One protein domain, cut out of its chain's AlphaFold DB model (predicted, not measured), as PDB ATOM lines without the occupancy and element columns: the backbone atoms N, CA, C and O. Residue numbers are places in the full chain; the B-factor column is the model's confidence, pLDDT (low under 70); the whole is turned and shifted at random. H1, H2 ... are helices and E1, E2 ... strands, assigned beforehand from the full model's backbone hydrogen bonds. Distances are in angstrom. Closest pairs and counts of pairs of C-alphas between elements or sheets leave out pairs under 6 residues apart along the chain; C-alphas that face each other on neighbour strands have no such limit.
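Overview. This is residues 596 to 607, 660 to 764 and 780 to 860 of the 860 residues of the protein "Predicted protein" of Phaeodactylum tricornutum (strain CCAP 1055/1) (UniProt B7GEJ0). With little regular structure, the domain is a sandwich: two strongly twisted antiparallel sheets, E1-E2-E10-E4-E8-E7 and E3-E9-E5-E6, partly face to face, with short H1 by E5 and E6 and long loops around. The 198 printed residues, 74 in named elements, run E1 to E6, H1, E7 to E10: mostly strand. It is compact, radius of gyration of the C-alphas 17.7 A, spanning 50 by 50 by 36 A.

Arrangement. E1, residues 678 to 680, and E2, residues 715 to 718, form a hairpin, N 678 and O 717 being 3.0 A apart. H1, residues 804 to 809, with every O i to N i+4 pair within hydrogen-bond range, is on the second sheet.

Along the chain. E1 begins at C-alpha 678 (203.710, 158.438, 110.401). E3 is 725 to 732, E4 736 to 744, 26.0 A long, E5 790 to 795, E6 798 to 803, E7 811 to 815, E8 818 to 825, E9 835 to 844, 28.7 A, and E10 851 to 859, ending at (189.064, 148.410, 124.789).

Size, cuts and confidence. C-alphas 607 and 660 are 23.0 A apart across one cut, 764 and 780 33.2 A across another. E1 to E2 is a long link. Residues 660 to 668 and 780 to 781 have pLDDT under 70.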
ATOM      1  N   SER A 596     192.570 160.265 117.120       94.38
ATOM      2  CA  SER A 596     191.725 160.911 118.128       94.38
ATOM      3  C   SER A 596     192.172 160.602 119.563       94.38
ATOM      4  O   SER A 596     192.001 161.459 120.425       94.38
ATOM      5  N   LEU A 597     192.834 159.466 119.805       95.75
ATOM      6  CA  LEU A 597     193.376 159.087 121.118       95.75
ATOM      7  C   LEU A 597     194.759 159.680 121.387       95.75
ATOM      8  O   LEU A 597     195.213 159.699 122.528       95.75
ATOM      9  N   VAL A 598     195.465 160.129 120.350       95.38
ATOM     10  CA  VAL A 598     196.860 160.566 120.466       95.38
ATOM     11  C   VAL A 598     196.963 161.779 121.384       95.38
ATOM     12  O   VAL A 598     196.253 162.778 121.215       95.38
ATOM     13  N   LYS A 599     197.869 161.691 122.362       93.50
ATOM     14  CA  LYS A 599     198.113 162.757 123.334       93.50
ATOM     15  C   LYS A 599     198.569 164.030 122.622       93.50
ATOM     16  O   LYS A 599     199.456 163.985 121.775       93.50
ATOM     17  N   GLU A 600     198.024 165.180 123.019       89.00
ATOM     18  CA  GLU A 600     198.272 166.485 122.371       89.00
ATOM     19  C   GLU A 600     199.755 166.889 122.303       89.00
ATOM     20  O   GLU A 600     200.150 167.678 121.450       89.00
ATOM     21  N   SER A 601     200.597 166.347 123.187       88.12
ATOM     22  CA  SER A 601     202.048 166.568 123.169       88.12
ATOM     23  C   SER A 601     202.765 165.899 121.991       88.12
ATOM     24  O   SER A 601     203.951 166.149 121.786       88.12
ATOM     25  N   MET A 602     202.091 165.011 121.261       93.81
ATOM     26  CA  MET A 602     202.629 164.332 120.091       93.81
ATOM     27  C   MET A 602     202.253 165.067 118.811       93.81
ATOM     28  O   MET A 602     201.172 165.634 118.681       93.81
ATOM     29  N   THR A 603     203.140 165.010 117.823       90.94
ATOM     30  CA  THR A 603     202.856 165.490 116.471       90.94
ATOM     31  C   THR A 603     202.908 164.309 115.519       90.94
ATOM     32  O   THR A 603     203.966 163.712 115.334       90.94
ATOM     33  N   ILE A 604     201.769 163.987 114.912       93.00
ATOM     34  CA  ILE A 604     201.688 163.073 113.772       93.00
ATOM     35  C   ILE A 604     201.600 163.944 112.515       93.00
ATOM     36  O   ILE A 604     200.832 164.911 112.529       93.00
ATOM     37  N   PRO A 605     202.377 163.660 111.452       93.19
ATOM     38  CA  PRO A 605     202.283 164.403 110.200       93.19
ATOM     39  C   PRO A 605     200.842 164.495 109.689       93.19
ATOM     40  O   PRO A 605     200.077 163.534 109.794       93.19
ATOM     41  N   GLU A 606     200.484 165.646 109.118       88.81
ATOM     42  CA  GLU A 606     199.163 165.836 108.521       88.81
ATOM     43  C   GLU A 606     198.923 164.833 107.388       88.81
ATOM     44  O   GLU A 606     199.805 164.542 106.574       88.81
ATOM     45  N   VAL A 607     197.696 164.323 107.328       90.19
ATOM     46  CA  VAL A 607     197.246 163.437 106.255       90.19
ATOM     47  C   VAL A 607     197.126 164.202 104.941       90.19
ATOM     48  O   VAL A 607     196.810 165.395 104.915       90.19
ATOM     49  N   HIS A 660     186.279 168.812 124.526       45.75
ATOM     50  CA  HIS A 660     186.663 168.780 125.941       45.75
ATOM     51  C   HIS A 660     187.570 167.585 126.252       45.75
ATOM     52  O   HIS A 660     187.135 166.611 126.852       45.75
ATOM     53  N   ARG A 661     188.849 167.672 125.862       51.75
ATOM     54  CA  ARG A 661     189.866 166.686 126.256       51.75
ATOM     55  C   ARG A 661     190.394 166.987 127.656       51.75
ATOM     56  O   ARG A 661     190.849 168.097 127.938       51.75
ATOM     57  N   VAL A 662     190.337 165.992 128.535       47.28
ATOM     58  CA  VAL A 662     190.961 166.039 129.860       47.28
ATOM     59  C   VAL A 662     192.426 165.635 129.709       47.28
ATOM     60  O   VAL A 662     192.745 164.529 129.285       47.28
ATOM     61  N   ALA A 663     193.341 166.541 130.049       51.81
ATOM     62  CA  ALA A 663     194.764 166.230 130.102       51.81
ATOM     63  C   ALA A 663     195.066 165.386 131.350       51.81
ATOM     64  O   ALA A 663     195.178 165.920 132.456       51.81
ATOM     65  N   LEU A 664     195.232 164.076 131.176       53.97
ATOM     66  CA  LEU A 664     195.863 163.227 132.183       53.97
ATOM     67  C   LEU A 664     197.380 163.449 132.111       53.97
ATOM     68  O   LEU A 664     198.048 163.183 131.108       53.97
ATOM     69  N   LEU A 665     197.931 164.034 133.173       45.53
ATOM     70  CA  LEU A 665     199.365 164.245 133.328       45.53
ATOM     71  C   LEU A 665     199.863 163.390 134.488       45.53
ATOM     72  O   LEU A 665     199.888 163.847 135.629       45.53
ATOM     73  N   ASN A 666     200.322 162.178 134.178       55.12
ATOM     74  CA  ASN A 666     201.333 161.529 135.001       55.12
ATOM     75  C   ASN A 666     202.713 161.899 134.454       55.12
ATOM     76  O   ASN A 666     203.039 161.694 133.290       55.12
ATOM     77  N   ASN A 667     203.515 162.520 135.313       59.03
ATOM     78  CA  ASN A 667     204.815 163.088 134.977       59.03
ATOM     79  C   ASN A 667     205.913 162.015 135.129       59.03
ATOM     80  O   ASN A 667     206.877 162.215 135.870       59.03
ATOM     81  N   ASN A 668     205.725 160.838 134.518       62.53
ATOM     82  CA  ASN A 668     206.724 159.774 134.583       62.53
ATOM     83  C   ASN A 668     207.857 160.080 133.590       62.53
ATOM     84  O   ASN A 668     207.616 160.260 132.401       62.53
ATOM     85  N   SER A 669     209.097 160.181 134.073       71.25
ATOM     86  CA  SER A 669     210.227 160.698 133.285       71.25
ATOM     87  C   SER A 669     210.735 159.755 132.187       71.25
ATOM     88  O   SER A 669     211.567 160.169 131.385       71.25
ATOM     89  N   GLU A 670     210.283 158.498 132.160       85.25
ATOM     90  CA  GLU A 670     210.803 157.463 131.249       85.25
ATOM     91  C   GLU A 670     210.017 157.331 129.930       85.25
ATOM     92  O   GLU A 670     210.571 156.870 128.927       85.25
ATOM     93  N   ILE A 671     208.754 157.773 129.887       92.75
ATOM     94  CA  ILE A 671     207.905 157.712 128.686       92.75
ATOM     95  C   ILE A 671     207.913 159.082 128.010       92.75
ATOM     96  O   ILE A 671     207.188 160.000 128.389       92.75
ATOM     97  N   VAL A 672     208.767 159.226 126.997       92.94
ATOM     98  CA  VAL A 672     208.898 160.460 126.213       92.94
ATOM     99  C   VAL A 672     208.188 160.298 124.865       92.94
ATOM    100  O   VAL A 672     208.496 159.335 124.156       92.94
ATOM    101  N   PRO A 673     207.302 161.237 124.474       95.81
ATOM    102  CA  PRO A 673     206.682 161.282 123.153       95.81
ATOM    103  C   PRO A 673     207.646 160.986 121.998       95.81
ATOM    104  O   PRO A 673     208.683 161.637 121.840       95.81
ATOM    105  N   GLY A 674     207.286 160.004 121.180       96.56
ATOM    106  CA  GLY A 674     207.993 159.635 119.966       96.56
ATOM    107  C   GLY A 674     207.801 160.656 118.845       96.56
ATOM    108  O   GLY A 674     206.752 161.291 118.738       96.56
ATOM    109  N   LYS A 675     208.812 160.804 117.986       97.06
ATOM    110  CA  LYS A 675     208.793 161.724 116.832       97.06
ATOM    111  C   LYS A 675     208.678 161.020 115.485       97.06
ATOM    112  O   LYS A 675     208.500 161.699 114.482       97.06
ATOM    113  N   GLY A 676     208.848 159.699 115.428       96.88
ATOM    114  CA  GLY A 676     208.921 158.959 114.162       96.88
ATOM    115  C   GLY A 676     207.646 158.201 113.805       96.88
ATOM    116  O   GLY A 676     207.734 157.178 113.132       96.88
ATOM    117  N   TRP A 677     206.484 158.654 114.275       97.69
ATOM    118  CA  TRP A 677     205.183 158.082 113.924       97.69
ATOM    119  C   TRP A 677     204.628 158.755 112.670       97.69
ATOM    120  O   TRP A 677     204.581 159.983 112.591       97.69
ATOM    121  N   TYR A 678     204.212 157.959 111.689       96.44
ATOM    122  CA  TYR A 678     203.710 158.438 110.401       96.44
ATOM    123  C   TYR A 678     202.294 157.916 110.144       96.44
ATOM    124  O   TYR A 678     202.001 156.766 110.441       96.44
ATOM    125  N   SER A 679     201.406 158.745 109.592       95.38
ATOM    126  CA  SER A 679     200.058 158.304 109.215       95.38
ATOM    127  C   SER A 679     200.073 157.769 107.784       95.38
ATOM    128  O   SER A 679     200.172 158.541 106.830       95.38
ATOM    129  N   HIS A 680     199.936 156.457 107.628       93.81
ATOM    130  CA  HIS A 680     199.758 155.804 106.336       93.81
ATOM    131  C   HIS A 680     198.260 155.619 106.083       93.81
ATOM    132  O   HIS A 680     197.624 154.797 106.724       93.81
ATOM    133  N   THR A 681     197.664 156.443 105.222       91.00
ATOM    134  CA  THR A 681     196.216 156.426 104.946       91.00
ATOM    135  C   THR A 681     195.909 157.118 103.616       91.00
ATOM    136  O   THR A 681     196.706 157.937 103.142       91.00
ATOM    137  N   LYS A 682     194.735 156.842 103.033       87.50
ATOM    138  CA  LYS A 682     194.135 157.627 101.939       87.50
ATOM    139  C   LYS A 682     194.024 159.109 102.299       87.50
ATOM    140  O   LYS A 682     193.975 159.478 103.473       87.50
ATOM    141  N   SER A 683     193.956 159.969 101.282       85.62
ATOM    142  CA  SER A 683     193.702 161.394 101.498       85.62
ATOM    143  C   SER A 683     192.324 161.660 102.093       85.62
ATOM    144  O   SER A 683     191.364 160.965 101.767       85.62
ATOM    145  N   ALA A 684     192.237 162.700 102.927       87.50
ATOM    146  CA  ALA A 684     191.036 163.087 103.670       87.50
ATOM    147  C   ALA A 684     190.316 161.888 104.333       87.50
ATOM    148  O   ALA A 684     189.114 161.703 104.144       87.50
ATOM    149  N   PRO A 685     191.026 161.060 105.120       90.69
ATOM    150  CA  PRO A 685     190.462 159.846 105.717       90.69
ATOM    151  C   PRO A 685     189.356 160.134 106.738       90.69
ATOM    152  O   PRO A 685     188.583 159.256 107.120       90.69
ATOM    153  N   ASP A 686     189.284 161.385 107.178       89.19
ATOM    154  CA  ASP A 686     188.268 161.923 108.070       89.19
ATOM    155  C   ASP A 686     186.911 162.142 107.370       89.19
ATOM    156  O   ASP A 686     185.924 162.416 108.038       89.19
ATOM    157  N   ASN A 687     186.852 161.942 106.049       89.00
ATOM    158  CA  ASN A 687     185.637 161.988 105.234       89.00
ATOM    159  C   ASN A 687     185.251 160.605 104.658       89.00
ATOM    160  O   ASN A 687     184.423 160.548 103.751       89.00
ATOM    161  N   CYS A 688     185.872 159.508 105.123       92.88
ATOM    162  CA  CYS A 688     185.548 158.139 104.694       92.88
ATOM    163  C   CYS A 688     184.517 157.473 105.621       92.88
ATOM    164  O   CYS A 688     184.886 156.637 106.453       92.88
ATOM    165  N   ASP A 689     183.240 157.817 105.503       94.12
ATOM    166  CA  ASP A 689     182.187 157.233 106.349       94.12
ATOM    167  C   ASP A 689     181.433 156.060 105.703       94.12
ATOM    168  O   ASP A 689     180.562 155.446 106.321       94.12
ATOM    169  N   GLY A 690     181.792 155.714 104.465       95.44
ATOM    170  CA  GLY A 690     181.185 154.626 103.706       95.44
ATOM    171  C   GLY A 690     179.803 154.959 103.148       95.44
ATOM    172  O   GLY A 690     179.169 154.077 102.570       95.44
ATOM    173  N   THR A 691     179.323 156.195 103.305       95.31
ATOM    174  CA  THR A 691     178.044 156.642 102.743       95.31
ATOM    175  C   THR A 691     178.137 156.985 101.261       95.31
ATOM    176  O   THR A 691     179.221 157.049 100.678       95.31
ATOM    177  N   TYR A 692     176.984 157.235 100.631       93.00
ATOM    178  CA  TYR A 692     176.910 157.652  99.226       93.00
ATOM    179  C   TYR A 692     177.760 158.896  98.923       93.00
ATOM    180  O   TYR A 692     178.376 159.000  97.860       93.00
ATOM    181  N   ASP A 693     177.791 159.821  99.880       88.25
ATOM    182  CA  ASP A 693     178.470 161.111  99.788       88.25
ATOM    183  C   ASP A 693     179.857 161.092 100.458       88.25
ATOM    184  O   ASP A 693     180.523 162.133 100.554       88.25
ATOM    185  N   SER A 694     180.299 159.912 100.908       88.69
ATOM    186  CA  SER A 694     181.640 159.690 101.430       88.69
ATOM    187  C   SER A 694     182.679 160.019 100.372       88.69
ATOM    188  O   SER A 694     182.579 159.578  99.222       88.69
ATOM    189  N   PHE A 695     183.704 160.779 100.753       83.31
ATOM    190  CA  PHE A 695     184.704 161.210  99.791       83.31
ATOM    191  C   PHE A 695     186.103 161.337 100.370       83.31
ATOM    192  O   PHE A 695     186.477 162.319 101.019       83.31
ATOM    193  N   CYS A 696     186.919 160.352 100.029       89.31
ATOM    194  CA  CYS A 696     188.299 160.247 100.451       89.31
ATOM    195  C   CYS A 696     189.097 159.391  99.464       89.31
ATOM    196  O   CYS A 696     188.522 158.657  98.664       89.31
ATOM    197  N   GLY A 697     190.426 159.489  99.493       90.06
ATOM    198  CA  GLY A 697     191.283 158.784  98.535       90.06
ATOM    199  C   GLY A 697     191.387 159.443  97.162       90.06
ATOM    200  O   GLY A 697     191.684 158.767  96.187       90.06
ATOM    201  N   HIS A 698     191.150 160.750  97.075       92.19
ATOM    202  CA  HIS A 698     191.232 161.523  95.835       92.19
ATOM    203  C   HIS A 698     192.488 162.391  95.785       92.19
ATOM    204  O   HIS A 698     192.427 163.579  95.469       92.19
ATOM    205  N   SER A 699     193.630 161.832  96.170       92.56
ATOM    206  CA  SER A 699     194.896 162.552  96.149       92.56
ATOM    207  C   SER A 699     195.389 162.761  94.717       92.56
ATOM    208  O   SER A 699     195.002 162.065  93.783       92.56
ATOM    209  N   ALA A 700     196.274 163.740  94.535       94.31
ATOM    210  CA  ALA A 700     196.858 164.080  93.236       94.31
ATOM    211  C   ALA A 700     197.539 162.887  92.519       94.31
ATOM    212  O   ALA A 700     197.631 162.864  91.293       94.31
ATOM    213  N   ASP A 701     198.023 161.901  93.274       94.94
ATOM    214  CA  ASP A 701     198.679 160.679  92.798       94.94
ATOM    215  C   ASP A 701     197.715 159.537  92.415       94.94
ATOM    216  O   ASP A 701     198.163 158.507  91.910       94.94
ATOM    217  N   GLU A 702     196.403 159.705  92.605       95.25
ATOM    218  CA  GLU A 702     195.417 158.667  92.304       95.25
ATOM    219  C   GLU A 702     195.181 158.527  90.790       95.25
ATOM    220  O   GLU A 702     195.033 159.510  90.060       95.25
ATOM    221  N   ARG A 703     195.123 157.282  90.300       97.06
ATOM    222  CA  ARG A 703     194.876 156.984  88.874       97.06
ATOM    223  C   ARG A 703     193.393 156.898  88.540       97.06
ATOM    224  O   ARG A 703     193.048 156.793  87.365       97.06
ATOM    225  N   CYS A 704     192.531 156.869  89.550       96.62
ATOM    226  CA  CYS A 704     191.094 156.812  89.371       96.62
ATOM    227  C   CYS A 704     190.363 157.731  90.352       96.62
ATOM    228  O   CYS A 704     189.776 157.284  91.332       96.62
ATOM    229  N   LEU A 705     190.362 159.031  90.074       95.31
ATOM    230  CA  LEU A 705     189.765 160.060  90.927       95.31
ATOM    231  C   LEU A 705     188.238 159.989  91.049       95.31
ATOM    232  O   LEU A 705     187.682 160.768  91.812       95.31
ATOM    233  N   LEU A 706     187.540 159.113  90.328       94.62
ATOM    234  CA  LEU A 706     186.105 158.859  90.516       94.62
ATOM    235  C   LEU A 706     185.812 157.484  91.127       94.62
ATOM    236  O   LEU A 706     184.649 157.114  91.258       94.62
ATOM    237  N   ILE A 707     186.833 156.711  91.511       94.38
ATOM    238  CA  ILE A 707     186.632 155.363  92.055       94.38
ATOM    239  C   ILE A 707     185.756 155.371  93.312       94.38
ATOM    240  O   ILE A 707     184.864 154.536  93.433       94.38
ATOM    241  N   GLY A 708     186.010 156.312  94.226       90.88
ATOM    242  CA  GLY A 708     185.263 156.515  95.467       90.88
ATOM    243  C   GLY A 708     185.364 155.381  96.494       90.88
ATOM    244  O   GLY A 708     184.746 155.479  97.547       90.88
ATOM    245  N   HIS A 709     186.097 154.291  96.226       94.38
ATOM    246  CA  HIS A 709     186.172 153.147  97.144       94.38
ATOM    247  C   HIS A 709     186.806 153.548  98.475       94.38
ATOM    248  O   HIS A 709     187.890 154.135  98.527       94.38
ATOM    249  N   ASN A 710     186.124 153.198  99.559       94.06
ATOM    250  CA  ASN A 710     186.450 153.629 100.913       94.06
ATOM    251  C   ASN A 710     187.327 152.639 101.689       94.06
ATOM    252  O   ASN A 710     187.741 152.957 102.790       94.06
ATOM    253  N   ASP A 711     187.650 151.478 101.127       94.19
ATOM    254  CA  ASP A 711     188.249 150.323 101.809       94.19
ATOM    255  C   ASP A 711     189.769 150.407 102.051       94.19
ATOM    256  O   ASP A 711     190.515 149.448 101.833       94.19
ATOM    257  N   ASP A 712     190.256 151.576 102.467       95.00
ATOM    258  CA  ASP A 712     191.676 151.749 102.778       95.00
ATOM    259  C   ASP A 712     192.105 150.984 104.026       95.00
ATOM    260  O   ASP A 712     191.396 150.935 105.033       95.00
ATOM    261  N   ARG A 713     193.326 150.453 103.984       94.38
ATOM    262  CA  ARG A 713     193.936 149.720 105.095       94.38
ATOM    263  C   ARG A 713     195.013 150.566 105.768       94.38
ATOM    264  O   ARG A 713     196.179 150.176 105.784       94.38
ATOM    265  N   GLY A 714     194.618 151.728 106.279       95.00
ATOM    266  CA  GLY A 714     195.536 152.673 106.900       95.00
ATOM    267  C   GLY A 714     196.084 152.228 108.263       95.00
ATOM    268  O   GLY A 714     195.675 151.218 108.842       95.00
ATOM    269  N   GLY A 715     197.023 153.008 108.793       96.88
ATOM    270  CA  GLY A 715     197.683 152.757 110.068       96.88
ATOM    271  C   GLY A 715     198.572 153.906 110.532       96.88
ATOM    272  O   GLY A 715     198.947 154.793 109.761       96.88
ATOM    273  N   LEU A 716     198.939 153.869 111.813       97.75
ATOM    274  CA  LEU A 716     200.057 154.652 112.330       97.75
ATOM    275  C   LEU A 716     201.331 153.815 112.214       97.75
ATOM    276  O   LEU A 716     201.539 152.875 112.982       97.75
ATOM    277  N   THR A 717     202.155 154.153 111.231       97.56
ATOM    278  CA  THR A 717     203.396 153.468 110.880       97.56
ATOM    279  C   THR A 717     204.520 153.832 111.840       97.56
ATOM    280  O   THR A 717     204.768 155.012 112.120       97.56
ATOM    281  N   TYR A 718     205.237 152.817 112.315       97.75
ATOM    282  CA  TYR A 718     206.344 152.945 113.251       97.75
ATOM    283  C   TYR A 718     207.402 151.856 113.069       97.75
ATOM    284  O   TYR A 718     207.144 150.759 112.578       97.75
ATOM    285  N   ASN A 719     208.618 152.170 113.503       96.94
ATOM    286  CA  ASN A 719     209.681 151.199 113.724       96.94
ATOM    287  C   ASN A 719     210.394 151.510 115.048       96.94
ATOM    288  O   ASN A 719     209.879 152.270 115.873       96.94
ATOM    289  N   SER A 720     211.561 150.917 115.298       96.94
ATOM    290  CA  SER A 720     212.215 151.073 116.599       96.94
ATOM    291  C   SER A 720     212.847 152.435 116.824       96.94
ATOM    292  O   SER A 720     213.156 152.790 117.958       96.94
ATOM    293  N   LEU A 721     212.986 153.236 115.767       97.25
ATOM    294  CA  LEU A 721     213.471 154.608 115.857       97.25
ATOM    295  C   LEU A 721     212.335 155.607 116.133       97.25
ATOM    296  O   LEU A 721     212.603 156.775 116.421       97.25
ATOM    297  N   SER A 722     211.072 155.166 116.075       97.69
ATOM    298  CA  SER A 722     209.902 156.042 116.183       97.69
ATOM    299  C   SER A 722     209.663 156.625 117.578       97.69
ATOM    300  O   SER A 722     209.060 157.697 117.679       97.69
ATOM    301  N   GLY A 723     210.142 155.959 118.633       97.12
ATOM    302  CA  GLY A 723     209.858 156.316 120.027       97.12
ATOM    303  C   GLY A 723     208.442 155.921 120.472       97.12
ATOM    304  O   GLY A 723     207.760 155.160 119.788       97.12
ATOM    305  N   TRP A 724     207.990 156.424 121.624       97.81
ATOM    306  CA  TRP A 724     206.686 156.067 122.202       97.81
ATOM    307  C   TRP A 724     205.505 156.730 121.481       97.81
ATOM    308  O   TRP A 724     205.482 157.950 121.338       97.81
ATOM    309  N   LEU A 725     204.489 155.958 121.096       97.75
ATOM    310  CA  LEU A 725     203.133 156.474 120.880       97.75
ATOM    311  C   LEU A 725     202.412 156.504 122.213       97.75
ATOM    312  O   LEU A 725     202.426 155.494 122.901       97.75
ATOM    313  N   ILE A 726     201.786 157.625 122.556       96.88
ATOM    314  CA  ILE A 726     201.040 157.808 123.801       96.88
ATOM    315  C   ILE A 726     199.591 158.137 123.448       96.88
ATOM    316  O   ILE A 726     199.320 159.114 122.743       96.88
ATOM    317  N   LEU A 727     198.680 157.310 123.943       96.81
ATOM    318  CA  LEU A 727     197.250 157.348 123.692       96.81
ATOM    319  C   LEU A 727     196.501 157.539 125.016       96.81
ATOM    320  O   LEU A 727     196.833 156.902 126.013       96.81
ATOM    321  N   ASN A 728     195.469 158.376 125.004       95.88
ATOM    322  CA  ASN A 728     194.500 158.489 126.088       95.88
ATOM    323  C   ASN A 728     193.290 157.623 125.732       95.88
ATOM    324  O   ASN A 728     192.539 157.964 124.817       95.88
ATOM    325  N   ILE A 729     193.128 156.495 126.417       97.00
ATOM    326  CA  ILE A 729     191.991 155.591 126.247       97.00
ATOM    327  C   ILE A 729     190.943 155.952 127.292       97.00
ATOM    328  O   ILE A 729     191.198 155.870 128.489       97.00
ATOM    329  N   GLU A 730     189.767 156.362 126.840       95.25
ATOM    330  CA  GLU A 730     188.696 156.814 127.723       95.25
ATOM    331  C   GLU A 730     187.787 155.656 128.126       95.25
ATOM    332  O   GLU A 730     187.480 154.780 127.319       95.25
ATOM    333  N   ASN A 731     187.262 155.697 129.346       95.62
ATOM    334  CA  ASN A 731     186.200 154.796 129.792       95.62
ATOM    335  C   ASN A 731     186.504 153.285 129.692       95.62
ATOM    336  O   ASN A 731     185.651 152.507 129.258       95.62
ATOM    337  N   VAL A 732     187.696 152.853 130.103       97.56
ATOM    338  CA  VAL A 732     188.011 151.430 130.295       97.56
ATOM    339  C   VAL A 732     187.275 150.937 131.540       97.56
ATOM    340  O   VAL A 732     187.533 151.405 132.650       97.56
ATOM    341  N   ARG A 733     186.341 150.000 131.376       97.25
ATOM    342  CA  ARG A 733     185.496 149.502 132.467       97.25
ATOM    343  C   ARG A 733     185.678 148.015 132.709       97.25
ATOM    344  O   ARG A 733     185.701 147.596 133.859       97.25
ATOM    345  N   GLU A 734     185.820 147.221 131.669       97.44
ATOM    346  CA  GLU A 734     185.980 145.771 131.766       97.44
ATOM    347  C   GLU A 734     187.450 145.359 131.881       97.44
ATOM    348  O   GLU A 734     187.747 144.173 132.016       97.44
ATOM    349  N   GLY A 735     188.379 146.321 131.843       97.81
ATOM    350  CA  GLY A 735     189.808 146.080 132.011       97.81
ATOM    351  C   GLY A 735     190.385 145.257 130.863       97.81
ATOM    352  O   GLY A 735     191.178 144.344 131.097       97.81
ATOM    353  N   ILE A 736     189.938 145.531 129.633       98.31
ATOM    354  CA  ILE A 736     190.508 144.943 128.418       98.31
ATOM    355  C   ILE A 736     191.108 146.048 127.564       98.31
ATOM    356  O   ILE A 736     190.444 147.039 127.277       98.31
ATOM    357  N   ILE A 737     192.343 145.851 127.104       98.56
ATOM    358  CA  ILE A 737     192.970 146.669 126.060       98.56
ATOM    359  C   ILE A 737     193.661 145.730 125.083       98.56
ATOM    360  O   ILE A 737     194.451 144.870 125.482       98.56
ATOM    361  N   ALA A 738     193.400 145.916 123.796       98.50
ATOM    362  CA  ALA A 738     194.027 145.147 122.737       98.50
ATOM    363  C   ALA A 738     194.359 146.001 121.518       98.50
ATOM    364  O   ALA A 738     193.772 147.057 121.291       98.50
ATOM    365  N   ILE A 739     195.303 145.521 120.715       98.38
ATOM    366  CA  ILE A 739     195.765 146.209 119.511       98.38
ATOM    367  C   ILE A 739     195.829 145.263 118.317       98.38
ATOM    368  O   ILE A 739     196.128 144.077 118.457       98.38
ATOM    369  N   LYS A 740     195.604 145.812 117.122       97.62
ATOM    370  CA  LYS A 740     195.866 145.135 115.847       97.62
ATOM    371  C   LYS A 740     197.024 145.817 115.137       97.62
ATOM    372  O   LYS A 740     196.906 146.973 114.714       97.62
ATOM    373  N   VAL A 741     198.103 145.068 114.950       95.44
ATOM    374  CA  VAL A 741     199.320 145.519 114.275       95.44
ATOM    375  C   VAL A 741     199.493 144.766 112.957       95.44
ATOM    376  O   VAL A 741     199.169 143.584 112.862       95.44
ATOM    377  N   PHE A 742     199.972 145.457 111.927       91.81
ATOM    378  CA  PHE A 742     200.256 144.890 110.610       91.81
ATOM    379  C   PHE A 742     201.708 145.174 110.215       91.81
ATOM    380  O   PHE A 742     202.205 146.257 110.495       91.81
ATOM    381  N   ALA A 743     202.407 144.230 109.587       90.94
ATOM    382  CA  ALA A 743     203.764 144.478 109.098       90.94
ATOM    383  C   ALA A 743     203.727 145.369 107.846       90.94
ATOM    384  O   ALA A 743     202.983 145.087 106.909       90.94
ATOM    385  N   ASN A 744     204.538 146.423 107.810       87.06
ATOM    386  CA  ASN A 744     204.641 147.341 106.677       87.06
ATOM    387  C   ASN A 744     206.088 147.380 106.152       87.06
ATOM    388  O   ASN A 744     207.024 146.980 106.845       87.06
ATOM    389  N   ALA A 745     206.268 147.822 104.910       82.12
ATOM    390  CA  ALA A 745     207.564 147.822 104.243       82.12
ATOM    391  C   ALA A 745     208.487 148.923 104.785       82.12
ATOM    392  O   ALA A 745     209.647 148.656 105.096       82.12
ATOM    393  N   ASP A 746     207.983 150.150 104.929       90.75
ATOM    394  CA  ASP A 746     208.816 151.301 105.254       90.75
ATOM    395  C   ASP A 746     208.116 152.348 106.125       90.75
ATOM    396  O   ASP A 746     206.896 152.489 106.144       90.75
ATOM    397  N   ASN A 747     208.926 153.103 106.872       95.00
ATOM    398  CA  ASN A 747     208.487 154.305 107.569       95.00
ATOM    399  C   ASN A 747     209.245 155.513 106.998       95.00
ATOM    400  O   ASN A 747     210.402 155.747 107.384       95.00
ATOM    401  N   PRO A 748     208.615 156.311 106.114       95.00
ATOM    402  CA  PRO A 748     209.296 157.390 105.407       95.00
ATOM    403  C   PRO A 748     209.834 158.472 106.348       95.00
ATOM    404  O   PRO A 748     210.828 159.120 106.022       95.00
ATOM    405  N   LEU A 749     209.224 158.658 107.524       95.69
ATOM    406  CA  LEU A 749     209.612 159.702 108.472       95.69
ATOM    407  C   LEU A 749     210.947 159.401 109.160       95.69
ATOM    408  O   LEU A 749     211.739 160.307 109.409       95.69
ATOM    409  N   THR A 750     211.206 158.123 109.434       95.69
ATOM    410  CA  THR A 750     212.442 157.671 110.092       95.69
ATOM    411  C   THR A 750     213.583 157.395 109.115       95.69
ATOM    412  O   THR A 750     214.660 156.976 109.531       95.69
ATOM    413  N   LYS A 751     213.375 157.612 107.809       94.25
ATOM    414  CA  LYS A 751     214.385 157.330 106.787       94.25
ATOM    415  C   LYS A 751     215.657 158.137 107.056       94.25
ATOM    416  O   LYS A 751     215.632 159.364 107.128       94.25
ATOM    417  N   GLY A 752     216.779 157.430 107.192       91.94
ATOM    418  CA  GLY A 752     218.082 158.024 107.511       91.94
ATOM    419  C   GLY A 752     218.296 158.376 108.988       91.94
ATOM    420  O   GLY A 752     219.332 158.947 109.317       91.94
ATOM    421  N   TRP A 753     217.363 158.044 109.886       94.94
ATOM    422  CA  TRP A 753     217.587 158.176 111.328       94.94
ATOM    423  C   TRP A 753     218.523 157.070 111.814       94.94
ATOM    424  O   TRP A 753     218.454 155.939 111.334       94.94
ATOM    425  N   CYS A 754     219.367 157.380 112.796       92.06
ATOM    426  CA  CYS A 754     220.290 156.409 113.399       92.06
ATOM    427  C   CYS A 754     220.049 156.181 114.893       92.06
ATOM    428  O   CYS A 754     220.764 155.409 115.525       92.06
ATOM    429  N   SER A 755     219.076 156.878 115.468       94.75
ATOM    430  CA  SER A 755     218.728 156.807 116.880       94.75
ATOM    431  C   SER A 755     217.235 157.068 117.059       94.75
ATOM    432  O   SER A 755     216.583 157.663 116.194       94.75
ATOM    433  N   VAL A 756     216.692 156.611 118.188       96.06
ATOM    434  CA  VAL A 756     215.308 156.893 118.580       96.06
ATOM    435  C   VAL A 756     215.095 158.405 118.600       96.06
ATOM    436  O   VAL A 756     215.936 159.143 119.113       96.06
ATOM    437  N   ASN A 757     213.991 158.874 118.013       95.88
ATOM    438  CA  ASN A 757     213.657 160.302 117.903       95.88
ATOM    439  C   ASN A 757     214.694 161.166 117.159       95.88
ATOM    440  O   ASN A 757     214.603 162.398 117.212       95.88
ATOM    441  N   ASN A 758     215.653 160.540 116.466       95.56
ATOM    442  CA  ASN A 758     216.773 161.194 115.792       95.56
ATOM    443  C   ASN A 758     217.571 162.147 116.704       95.56
ATOM    444  O   ASN A 758     217.965 163.238 116.286       95.56
ATOM    445  N   GLU A 759     217.743 161.786 117.977       93.19
ATOM    446  CA  GLU A 759     218.392 162.649 118.974       93.19
ATOM    447  C   GLU A 759     219.922 162.633 118.875       93.19
ATOM    448  O   GLU A 759     220.576 163.636 119.168       93.19
ATOM    449  N   GLU A 760     220.494 161.525 118.406       90.94
ATOM    450  CA  GLU A 760     221.929 161.376 118.183       90.94
ATOM    451  C   GLU A 760     222.266 161.419 116.685       90.94
ATOM    452  O   GLU A 760     221.626 160.719 115.891       90.94
ATOM    453  N   PRO A 761     223.289 162.198 116.277       84.81
ATOM    454  CA  PRO A 761     223.730 162.240 114.890       84.81
ATOM    455  C   PRO A 761     224.284 160.878 114.454       84.81
ATOM    456  O   PRO A 761     225.007 160.220 115.198       84.81
ATOM    457  N   CYS A 762     224.004 160.491 113.211       84.69
ATOM    458  CA  CYS A 762     224.584 159.307 112.581       84.69
ATOM    459  C   CYS A 762     226.120 159.387 112.586       84.69
ATOM    460  O   CYS A 762     226.715 160.141 111.819       84.69
ATOM    461  N   THR A 763     226.781 158.626 113.461       81.00
ATOM    462  CA  THR A 763     228.254 158.625 113.581       81.00
ATOM    463  C   THR A 763     228.945 157.626 112.642       81.00
ATOM    464  O   THR A 763     230.174 157.565 112.611       81.00
ATOM    465  N   GLY A 764     228.184 156.871 111.841       71.56
ATOM    466  CA  GLY A 764     228.690 155.896 110.872       71.56
ATOM    467  C   GLY A 764     228.439 156.299 109.417       71.56
ATOM    468  O   GLY A 764     227.480 157.005 109.117       71.56
ATOM    469  N   LEU A 780     201.585 138.464 102.763       53.09
ATOM    470  CA  LEU A 780     201.109 138.593 104.149       53.09
ATOM    471  C   LEU A 780     201.912 137.750 105.166       53.09
ATOM    472  O   LEU A 780     201.403 137.411 106.228       53.09
ATOM    473  N   VAL A 781     203.128 137.339 104.813       55.72
ATOM    474  CA  VAL A 781     204.022 136.566 105.661       55.72
ATOM    475  C   VAL A 781     204.676 137.551 106.614       55.72
ATOM    476  O   VAL A 781     205.210 138.569 106.172       55.72
ATOM    477  N   ASP A 782     204.603 137.255 107.908       70.69
ATOM    478  CA  ASP A 782     205.208 138.061 108.962       70.69
ATOM    479  C   ASP A 782     206.641 138.445 108.577       70.69
ATOM    480  O   ASP A 782     207.485 137.577 108.320       70.69
ATOM    481  N   ALA A 783     206.911 139.752 108.494       73.50
ATOM    482  CA  ALA A 783     208.262 140.231 108.255       73.50
ATOM    483  C   ALA A 783     209.162 139.650 109.359       73.50
ATOM    484  O   ALA A 783     208.816 139.762 110.539       73.50
ATOM    485  N   PRO A 784     210.289 138.998 109.020       82.44
ATOM    486  CA  PRO A 784     211.088 138.302 110.013       82.44
ATOM    487  C   PRO A 784     211.572 139.284 111.084       82.44
ATOM    488  O   PRO A 784     212.361 140.190 110.811       82.44
ATOM    489  N   LEU A 785     211.103 139.087 112.317       92.06
ATOM    490  CA  LEU A 785     211.515 139.881 113.469       92.06
ATOM    491  C   LEU A 785     212.966 139.538 113.846       92.06
ATOM    492  O   LEU A 785     213.335 138.362 113.990       92.06
ATOM    493  N   CYS A 786     213.795 140.568 114.027       93.19
ATOM    494  CA  CYS A 786     215.188 140.418 114.441       93.19
ATOM    495  C   CYS A 786     215.314 139.815 115.859       93.19
ATOM    496  O   CYS A 786     214.357 139.788 116.632       93.19
ATOM    497  N   GLU A 787     216.497 139.312 116.228       95.00
ATOM    498  CA  GLU A 787     216.710 138.673 117.542       95.00
ATOM    499  C   GLU A 787     216.598 139.659 118.719       95.00
ATOM    500  O   GLU A 787     216.160 139.301 119.818       95.00
ATOM    501  N   ASP A 788     216.971 140.914 118.486       95.75
ATOM    502  CA  ASP A 788     216.921 142.016 119.442       95.75
ATOM    503  C   ASP A 788     215.550 142.702 119.518       95.75
ATOM    504  O   ASP A 788     215.377 143.595 120.346       95.75
ATOM    505  N   PHE A 789     214.561 142.253 118.735       97.06
ATOM    506  CA  PHE A 789     213.203 142.792 118.762       97.06
ATOM    507  C   PHE A 789     212.628 142.766 120.180       97.06
ATOM    508  O   PHE A 789     212.641 141.726 120.856       97.06
ATOM    509  N   ARG A 790     212.067 143.899 120.604       97.69
ATOM    510  CA  ARG A 790     211.165 143.989 121.751       97.69
ATOM    511  C   ARG A 790     209.942 144.809 121.378       97.69
ATOM    512  O   ARG A 790     210.069 145.855 120.738       97.69
ATOM    513  N   PHE A 791     208.781 144.365 121.833       98.00
ATOM    514  CA  PHE A 791     207.580 145.185 121.859       98.00
ATOM    515  C   PHE A 791     207.363 145.665 123.288       98.00
ATOM    516  O   PHE A 791     207.253 144.849 124.201       98.00
ATOM    517  N   GLU A 792     207.333 146.975 123.491       98.06
ATOM    518  CA  GLU A 792     207.134 147.561 124.811       98.06
ATOM    519  C   GLU A 792     205.838 148.347 124.839       98.06
ATOM    520  O   GLU A 792     205.526 149.096 123.913       98.06
ATOM    521  N   PHE A 793     205.099 148.197 125.927       98.25
ATOM    522  CA  PHE A 793     203.907 148.981 126.193       98.25
ATOM    523  C   PHE A 793     203.871 149.396 127.657       98.25
ATOM    524  O   PHE A 793     204.470 148.739 128.505       98.25
ATOM    525  N   ALA A 794     203.191 150.493 127.955       97.06
ATOM    526  CA  ALA A 794     202.963 150.949 129.309       97.06
ATOM    527  C   ALA A 794     201.487 151.250 129.525       97.06
ATOM    528  O   ALA A 794     200.853 151.849 128.657       97.06
ATOM    529  N   ILE A 795     200.973 150.853 130.684       96.88
ATOM    530  CA  ILE A 795     199.616 151.157 131.138       96.88
ATOM    531  C   ILE A 795     199.766 151.994 132.401       96.88
ATOM    532  O   ILE A 795     200.376 151.543 133.369       96.88
ATOM    533  N   ASP A 796     199.314 153.246 132.350       94.19
ATOM    534  CA  ASP A 796     199.453 154.228 133.434       94.19
ATOM    535  C   ASP A 796     200.895 154.378 133.959       94.19
ATOM    536  O   ASP A 796     201.153 154.642 135.137       94.19
ATOM    537  N   GLY A 797     201.861 154.239 133.048       92.94
ATOM    538  CA  GLY A 797     203.286 154.379 133.323       92.94
ATOM    539  C   GLY A 797     204.008 153.095 133.742       92.94
ATOM    540  O   GLY A 797     205.234 153.138 133.862       92.94
ATOM    541  N   GLU A 798     203.311 151.971 133.935       95.56
ATOM    542  CA  GLU A 798     203.935 150.670 134.207       95.56
ATOM    543  C   GLU A 798     204.357 149.990 132.898       95.56
ATOM    544  O   GLU A 798     203.517 149.525 132.132       95.56
ATOM    545  N   ILE A 799     205.668 149.948 132.632       96.44
ATOM    546  CA  ILE A 799     206.232 149.405 131.389       96.44
ATOM    547  C   ILE A 799     206.319 147.873 131.449       96.44
ATOM    548  O   ILE A 799     206.981 147.304 132.317       96.44
ATOM    549  N   THR A 800     205.744 147.220 130.444       97.75
ATOM    550  CA  THR A 800     205.911 145.800 130.122       97.75
ATOM    551  C   THR A 800     206.689 145.656 128.812       97.75
ATOM    552  O   THR A 800     206.489 146.420 127.868       97.75
ATOM    553  N   SER A 801     207.588 144.672 128.743       98.00
ATOM    554  CA  SER A 801     208.433 144.405 127.572       98.00
ATOM    555  C   SER A 801     208.285 142.946 127.159       98.00
ATOM    556  O   SER A 801     208.505 142.052 127.975       98.00
ATOM    557  N   TRP A 802     207.901 142.707 125.908       98.44
ATOM    558  CA  TRP A 802     207.819 141.382 125.304       98.44
ATOM    559  C   TRP A 802     208.988 141.161 124.354       98.44
ATOM    560  O   TRP A 802     209.282 141.971 123.472       98.44
ATOM    561  N   THR A 803     209.650 140.023 124.513       97.81
ATOM    562  CA  THR A 803     210.594 139.483 123.538       97.81
ATOM    563  C   THR A 803     209.884 139.074 122.251       97.81
ATOM    564  O   THR A 803     208.667 138.914 122.217       97.81
ATOM    565  N   ARG A 804     210.652 138.830 121.181       96.12
ATOM    566  CA  ARG A 804     210.122 138.245 119.937       96.12
ATOM    567  C   ARG A 804     209.283 136.989 120.186       96.12
ATOM    568  O   ARG A 804     208.248 136.819 119.563       96.12
ATOM    569  N   VAL A 805     209.747 136.112 121.076       96.62
ATOM    570  CA  VAL A 805     209.055 134.851 121.375       96.62
ATOM    571  C   VAL A 805     207.723 135.130 122.063       96.62
ATOM    572  O   VAL A 805     206.703 134.628 121.613       96.62
ATOM    573  N   GLU A 806     207.709 135.994 123.079       97.81
ATOM    574  CA  GLU A 806     206.474 136.366 123.779       97.81
ATOM    575  C   GLU A 806     205.485 137.093 122.859       97.81
ATOM    576  O   GLU A 806     204.292 136.824 122.922       97.81
ATOM    577  N   TRP A 807     205.961 137.971 121.971       96.56
ATOM    578  CA  TRP A 807     205.118 138.643 120.977       96.56
ATOM    579  C   TRP A 807     204.389 137.646 120.070       96.56
ATOM    580  O   TRP A 807     203.179 137.766 119.878       96.56
ATOM    581  N   GLU A 808     205.101 136.644 119.550       95.12
ATOM    582  CA  GLU A 808     204.500 135.596 118.719       95.12
ATOM    583  C   GLU A 808     203.579 134.670 119.526       95.12
ATOM    584  O   GLU A 808     202.507 134.306 119.057       95.12
ATOM    585  N   GLU A 809     203.938 134.325 120.766       96.25
ATOM    586  CA  GLU A 809     203.092 133.506 121.649       96.25
ATOM    587  C   GLU A 809     201.788 134.211 122.051       96.25
ATOM    588  O   GLU A 809     200.780 133.553 122.312       96.25
ATOM    589  N   LYS A 810     201.796 135.548 122.117       96.81
ATOM    590  CA  LYS A 810     200.630 136.378 122.459       96.81
ATOM    591  C   LYS A 810     199.775 136.758 121.249       96.81
ATOM    592  O   LYS A 810     198.718 137.363 121.432       96.81
ATOM    593  N   LYS A 811     200.216 136.424 120.036       96.38
ATOM    594  CA  LYS A 811     199.506 136.717 118.792       96.38
ATOM    595  C   LYS A 811     198.264 135.839 118.661       96.38
ATOM    596  O   LYS A 811     198.351 134.614 118.643       96.38
ATOM    597  N   MET A 812     197.107 136.467 118.483       95.81
ATOM    598  CA  MET A 812     195.850 135.785 118.169       95.81
ATOM    599  C   MET A 812     195.508 135.998 116.697       95.81
ATOM    600  O   MET A 812     195.247 137.124 116.273       95.81
ATOM    601  N   ASN A 813     195.495 134.921 115.911       94.69
ATOM    602  CA  ASN A 813     195.113 134.960 114.496       94.69
ATOM    603  C   ASN A 813     193.593 134.841 114.358       94.69
ATOM    604  O   ASN A 813     193.069 133.756 114.124       94.69
ATOM    605  N   VAL A 814     192.903 135.967 114.543       93.50
ATOM    606  CA  VAL A 814     191.440 136.095 114.448       93.50
ATOM    607  C   VAL A 814     190.956 135.725 113.047       93.50
ATOM    608  O   VAL A 814     189.947 135.065 112.901       93.50
ATOM    609  N   ASP A 815     191.681 136.092 112.002       91.00
ATOM    610  CA  ASP A 815     191.403 135.673 110.625       91.00
ATOM    611  C   ASP A 815     192.747 135.569 109.885       91.00
ATOM    612  O   ASP A 815     193.782 135.979 110.418       91.00
ATOM    613  N   ARG A 816     192.758 135.073 108.644       86.31
ATOM    614  CA  ARG A 816     193.951 134.907 107.791       86.31
ATOM    615  C   ARG A 816     194.877 136.130 107.790       86.31
ATOM    616  O   ARG A 816     196.081 136.000 107.612       86.31
ATOM    617  N   VAL A 817     194.297 137.317 107.924       86.50
ATOM    618  CA  VAL A 817     194.961 138.625 107.809       86.50
ATOM    619  C   VAL A 817     194.655 139.547 108.990       86.50
ATOM    620  O   VAL A 817     194.885 140.757 108.921       86.50
ATOM    621  N   VAL A 818     194.118 138.991 110.078       92.12
ATOM    622  CA  VAL A 818     193.734 139.739 111.277       92.12
ATOM    623  C   VAL A 818     194.441 139.114 112.471       92.12
ATOM    624  O   VAL A 818     194.006 138.097 113.000       92.12
ATOM    625  N   ALA A 819     195.539 139.745 112.884       95.00
ATOM    626  CA  ALA A 819     196.298 139.374 114.071       95.00
ATOM    627  C   ALA A 819     196.111 140.422 115.172       95.00
ATOM    628  O   ALA A 819     196.219 141.622 114.912       95.00
ATOM    629  N   VAL A 820     195.818 139.977 116.391       97.12
ATOM    630  CA  VAL A 820     195.508 140.851 117.529       97.12
ATOM    631  C   VAL A 820     196.343 140.451 118.742       97.12
ATOM    632  O   VAL A 820     196.625 139.271 118.942       97.12
ATOM    633  N   TRP A 821     196.715 141.437 119.556       97.94
ATOM    634  CA  TRP A 821     197.456 141.257 120.801       97.94
ATOM    635  C   TRP A 821     196.711 141.908 121.960       97.94
ATOM    636  O   TRP A 821     196.366 143.089 121.896       97.94
ATOM    637  N   THR A 822     196.498 141.149 123.033       98.06
ATOM    638  CA  THR A 822     195.874 141.642 124.266       98.06
ATOM    639  C   THR A 822     196.939 142.176 125.213       98.06
ATOM    640  O   THR A 822     197.786 141.417 125.681       98.06
ATOM    641  N   LEU A 823     196.894 143.477 125.491       98.19
ATOM    642  CA  LEU A 823     197.846 144.171 126.363       98.19
ATOM    643  C   LEU A 823     197.381 144.180 127.824       98.19
ATOM    644  O   LEU A 823     198.199 144.066 128.731       98.19
ATOM    645  N   LEU A 824     196.066 144.283 128.037       98.00
ATOM    646  CA  LEU A 824     195.416 144.224 129.343       98.00
ATOM    647  C   LEU A 824     194.222 143.278 129.268       98.00
ATOM    648  O   LEU A 824     193.418 143.375 128.342       98.00
ATOM    649  N   ASP A 825     194.118 142.384 130.243       97.38
ATOM    650  CA  ASP A 825     192.964 141.510 130.439       97.38
ATOM    651  C   ASP A 825     192.806 141.216 131.938       97.38
ATOM    652  O   ASP A 825     193.135 140.135 132.426       97.38
ATOM    653  N   ASP A 826     192.360 142.225 132.689       97.50
ATOM    654  CA  ASP A 826     192.173 142.143 134.140       97.50
ATOM    655  C   ASP A 826     190.816 142.747 134.551       97.50
ATOM    656  O   ASP A 826     190.675 143.970 134.588       97.50
ATOM    657  N   PRO A 827     189.814 141.924 134.914       96.62
ATOM    658  CA  PRO A 827     188.498 142.425 135.313       96.62
ATOM    659  C   PRO A 827     188.537 143.226 136.628       96.62
ATOM    660  O   PRO A 827     187.591 143.945 136.946       96.62
ATOM    661  N   GLY A 828     189.610 143.098 137.419       97.06
ATOM    662  CA  GLY A 828     189.829 143.868 138.640       97.06
ATOM    663  C   GLY A 828     190.418 145.260 138.401       97.06
ATOM    664  O   GLY A 828     190.364 146.085 139.314       97.06
ATOM    665  N   PHE A 829     190.924 145.546 137.196       97.06
ATOM    666  CA  PHE A 829     191.667 146.772 136.886       97.06
ATOM    667  C   PHE A 829     190.881 148.042 137.241       97.06
ATOM    668  O   PHE A 829     191.373 148.935 137.929       97.06
ATOM    669  N   SER A 830     189.613 148.087 136.839       95.62
ATOM    670  CA  SER A 830     188.737 149.246 137.016       95.62
ATOM    671  C   SER A 830     187.895 149.195 138.305       95.62
ATOM    672  O   SER A 830     187.199 150.152 138.657       95.62
ATOM    673  N   ASN A 831     187.896 148.046 138.997       94.94
ATOM    674  CA  ASN A 831     186.956 147.706 140.071       94.94
ATOM    675  C   ASN A 831     185.474 147.969 139.703       94.94
ATOM    676  O   ASN A 831     184.670 148.358 140.553       94.94
ATOM    677  N   GLY A 832     185.116 147.786 138.426       91.31
ATOM    678  CA  GLY A 832     183.763 147.964 137.882       91.31
ATOM    679  C   GLY A 832     183.362 149.416 137.590       91.31
ATOM    680  O   GLY A 832     182.227 149.652 137.159       91.31
ATOM    681  N   SER A 833     184.260 150.379 137.818       95.62
ATOM    682  CA  SER A 833     184.061 151.797 137.482       95.62
ATOM    683  C   SER A 833     184.665 152.117 136.113       95.62
ATOM    684  O   SER A 833     185.531 151.401 135.642       95.62
ATOM    685  N   SER A 834     184.222 153.190 135.459       95.81
ATOM    686  CA  SER A 834     184.881 153.683 134.239       95.81
ATOM    687  C   SER A 834     186.181 154.394 134.625       95.81
ATOM    688  O   SER A 834     186.126 155.295 135.467       95.81
ATOM    689  N   VAL A 835     187.325 154.004 134.055       96.06
ATOM    690  CA  VAL A 835     188.613 154.689 134.257       96.06
ATOM    691  C   VAL A 835     189.241 155.069 132.921       96.06
ATOM    692  O   VAL A 835     189.168 154.317 131.955       96.06
ATOM    693  N   ASP A 836     189.866 156.239 132.869       96.00
ATOM    694  CA  ASP A 836     190.668 156.648 131.719       96.00
ATOM    695  C   ASP A 836     192.102 156.141 131.907       96.00
ATOM    696  O   ASP A 836     192.644 156.217 133.012       96.00
ATOM    697  N   VAL A 837     192.706 155.633 130.836       95.75
ATOM    698  CA  VAL A 837     193.998 154.940 130.849       95.75
ATOM    699  C   VAL A 837     194.968 155.614 129.889       95.75
ATOM    700  O   VAL A 837     194.637 155.872 128.728       95.75
ATOM    701  N   GLU A 838     196.197 155.854 130.341       95.88
ATOM    702  CA  GLU A 838     197.295 156.219 129.446       95.88
ATOM    703  C   GLU A 838     197.960 154.945 128.911       95.88
ATOM    704  O   GLU A 838     198.628 154.220 129.651       95.88
ATOM    705  N   LEU A 839     197.791 154.680 127.613       97.12
ATOM    706  CA  LEU A 839     198.487 153.605 126.909       97.12
ATOM    707  C   LEU A 839     199.678 154.188 126.151       97.12
ATOM    708  O   LEU A 839     199.497 154.998 125.242       97.12
ATOM    709  N   ALA A 840     200.888 153.726 126.454       97.44
ATOM    710  CA  ALA A 840     202.060 153.996 125.627       97.44
ATOM    711  C   ALA A 840     202.531 152.721 124.922       97.44
ATOM    712  O   ALA A 840     202.547 151.669 125.545       97.44
ATOM    713  N   ILE A 841     202.949 152.789 123.655       98.31
ATOM    714  CA  ILE A 841     203.549 151.650 122.937       98.31
ATOM    715  C   ILE A 841     204.797 152.065 122.152       98.31
ATOM    716  O   ILE A 841     204.887 153.193 121.665       98.31
ATOM    717  N   ARG A 842     205.752 151.148 121.989       97.62
ATOM    718  CA  ARG A 842     206.881 151.282 121.058       97.62
ATOM    719  C   ARG A 842     207.440 149.925 120.642       97.62
ATOM    720  O   ARG A 842     207.237 148.910 121.301       97.62
ATOM    721  N   MET A 843     208.219 149.938 119.569       97.50
ATOM    722  CA  MET A 843     209.113 148.838 119.216       97.50
ATOM    723  C   MET A 843     210.548 149.222 119.578       97.50
ATOM    724  O   MET A 843     210.910 150.393 119.509       97.50
ATOM    725  N   MET A 844     211.365 148.242 119.944       96.94
ATOM    726  CA  MET A 844     212.803 148.391 120.162       96.94
ATOM    727  C   MET A 844     213.552 147.290 119.403       96.94
ATOM    728  O   MET A 844     212.999 146.221 119.138       96.94
ATOM    729  N   GLY A 845     214.815 147.550 119.067       93.69
ATOM    730  CA  GLY A 845     215.629 146.651 118.243       93.69
ATOM    731  C   GLY A 845     215.278 146.712 116.752       93.69
ATOM    732  O   GLY A 845     214.385 147.436 116.336       93.69
ATOM    733  N   CYS A 846     215.989 145.977 115.908       91.06
ATOM    734  CA  CYS A 846     215.758 145.886 114.452       91.06
ATOM    735  C   CYS A 846     215.984 147.163 113.617       91.06
ATOM    736  O   CYS A 846     215.910 147.080 112.391       91.06
ATOM    737  N   ASP A 847     216.265 148.321 114.216       90.38
ATOM    738  CA  ASP A 847     216.362 149.614 113.521       90.38
ATOM    739  C   ASP A 847     215.177 149.840 112.543       90.38
ATOM    740  O   ASP A 847     214.011 149.640 112.888       90.38
ATOM    741  N   GLN A 848     215.462 150.210 111.292       90.06
ATOM    742  CA  GLN A 848     214.474 150.388 110.219       90.06
ATOM    743  C   GLN A 848     214.124 149.082 109.479       90.06
ATOM    744  O   GLN A 848     213.341 149.116 108.535       90.06
ATOM    745  N   LYS A 849     214.713 147.933 109.850       89.56
ATOM    746  CA  LYS A 849     214.548 146.665 109.103       89.56
ATOM    747  C   LYS A 849     213.150 146.075 109.226       89.56
ATOM    748  O   LYS A 849     212.751 145.264 108.399       89.56
ATOM    749  N   THR A 850     212.446 146.442 110.286       92.12
ATOM    750  CA  THR A 850     211.090 145.992 110.558       92.12
ATOM    751  C   THR A 850     210.248 147.232 110.766       92.12
ATOM    752  O   THR A 850     210.588 148.070 111.598       92.12
ATOM    753  N   THR A 851     209.159 147.348 110.018       94.38
ATOM    754  CA  THR A 851     208.185 148.422 110.178       94.38
ATOM    755  C   THR A 851     206.817 147.800 110.420       94.38
ATOM    756  O   THR A 851     206.493 146.745 109.878       94.38
ATOM    757  N   HIS A 852     206.026 148.443 111.267       95.69
ATOM    758  CA  HIS A 852     204.679 148.021 111.602       95.69
ATOM    759  C   HIS A 852     203.706 149.193 111.493       95.69
ATOM    760  O   HIS A 852     204.087 150.341 111.687       95.69
ATOM    761  N   ASP A 853     202.443 148.879 111.251       96.38
ATOM    762  CA  ASP A 853     201.308 149.786 111.312       96.38
ATOM    763  C   ASP A 853     200.435 149.398 112.505       96.38
ATOM    764  O   ASP A 853     199.910 148.282 112.563       96.38
ATOM    765  N   LEU A 854     200.229 150.321 113.445       97.88
ATOM    766  CA  LEU A 854     199.132 150.207 114.400       97.88
ATOM    767  C   LEU A 854     197.840 150.553 113.662       97.88
ATOM    768  O   LEU A 854     197.621 151.706 113.287       97.88
ATOM    769  N   THR A 855     196.991 149.553 113.445       97.94
ATOM    770  CA  THR A 855     195.771 149.720 112.643       97.94
ATOM    771  C   THR A 855     194.521 149.851 113.496       97.94
ATOM    772  O   THR A 855     193.604 150.544 113.075       97.94
ATOM    773  N   HIS A 856     194.461 149.188 114.659       98.44
ATOM    774  CA  HIS A 856     193.318 149.275 115.574       98.44
ATOM    775  C   HIS A 856     193.764 149.272 117.036       98.44
ATOM    776  O   HIS A 856     194.755 148.624 117.388       98.44
ATOM    777  N   VAL A 857     192.974 149.940 117.872       98.62
ATOM    778  CA  VAL A 857     193.010 149.872 119.336       98.62
ATOM    779  C   VAL A 857     191.595 149.558 119.805       98.62
ATOM    780  O   VAL A 857     190.664 150.272 119.436       98.62
ATOM    781  N   TYR A 858     191.438 148.502 120.596       98.56
ATOM    782  CA  TYR A 858     190.169 148.053 121.161       98.56
ATOM    783  C   TYR A 858     190.246 148.111 122.681       98.56
ATOM    784  O   TYR A 858     191.286 147.781 123.255       98.56
ATOM    785  N   TRP A 859     189.152 148.483 123.336       98.50
ATOM    786  CA  TRP A 859     189.064 148.410 124.789       98.50
ATOM    787  C   TRP A 859     187.634 148.175 125.258       98.50
ATOM    788  O   TRP A 859     186.679 148.454 124.534       98.50
ATOM    789  N   ALA A 860     187.505 147.653 126.470       97.44
ATOM    790  CA  ALA A 860     186.233 147.479 127.154       97.44
ATOM    791  C   ALA A 860     186.396 147.818 128.630       97.44
ATOM    792  O   ALA A 860     187.438 147.458 129.234       97.44
TER     793      ALA A 860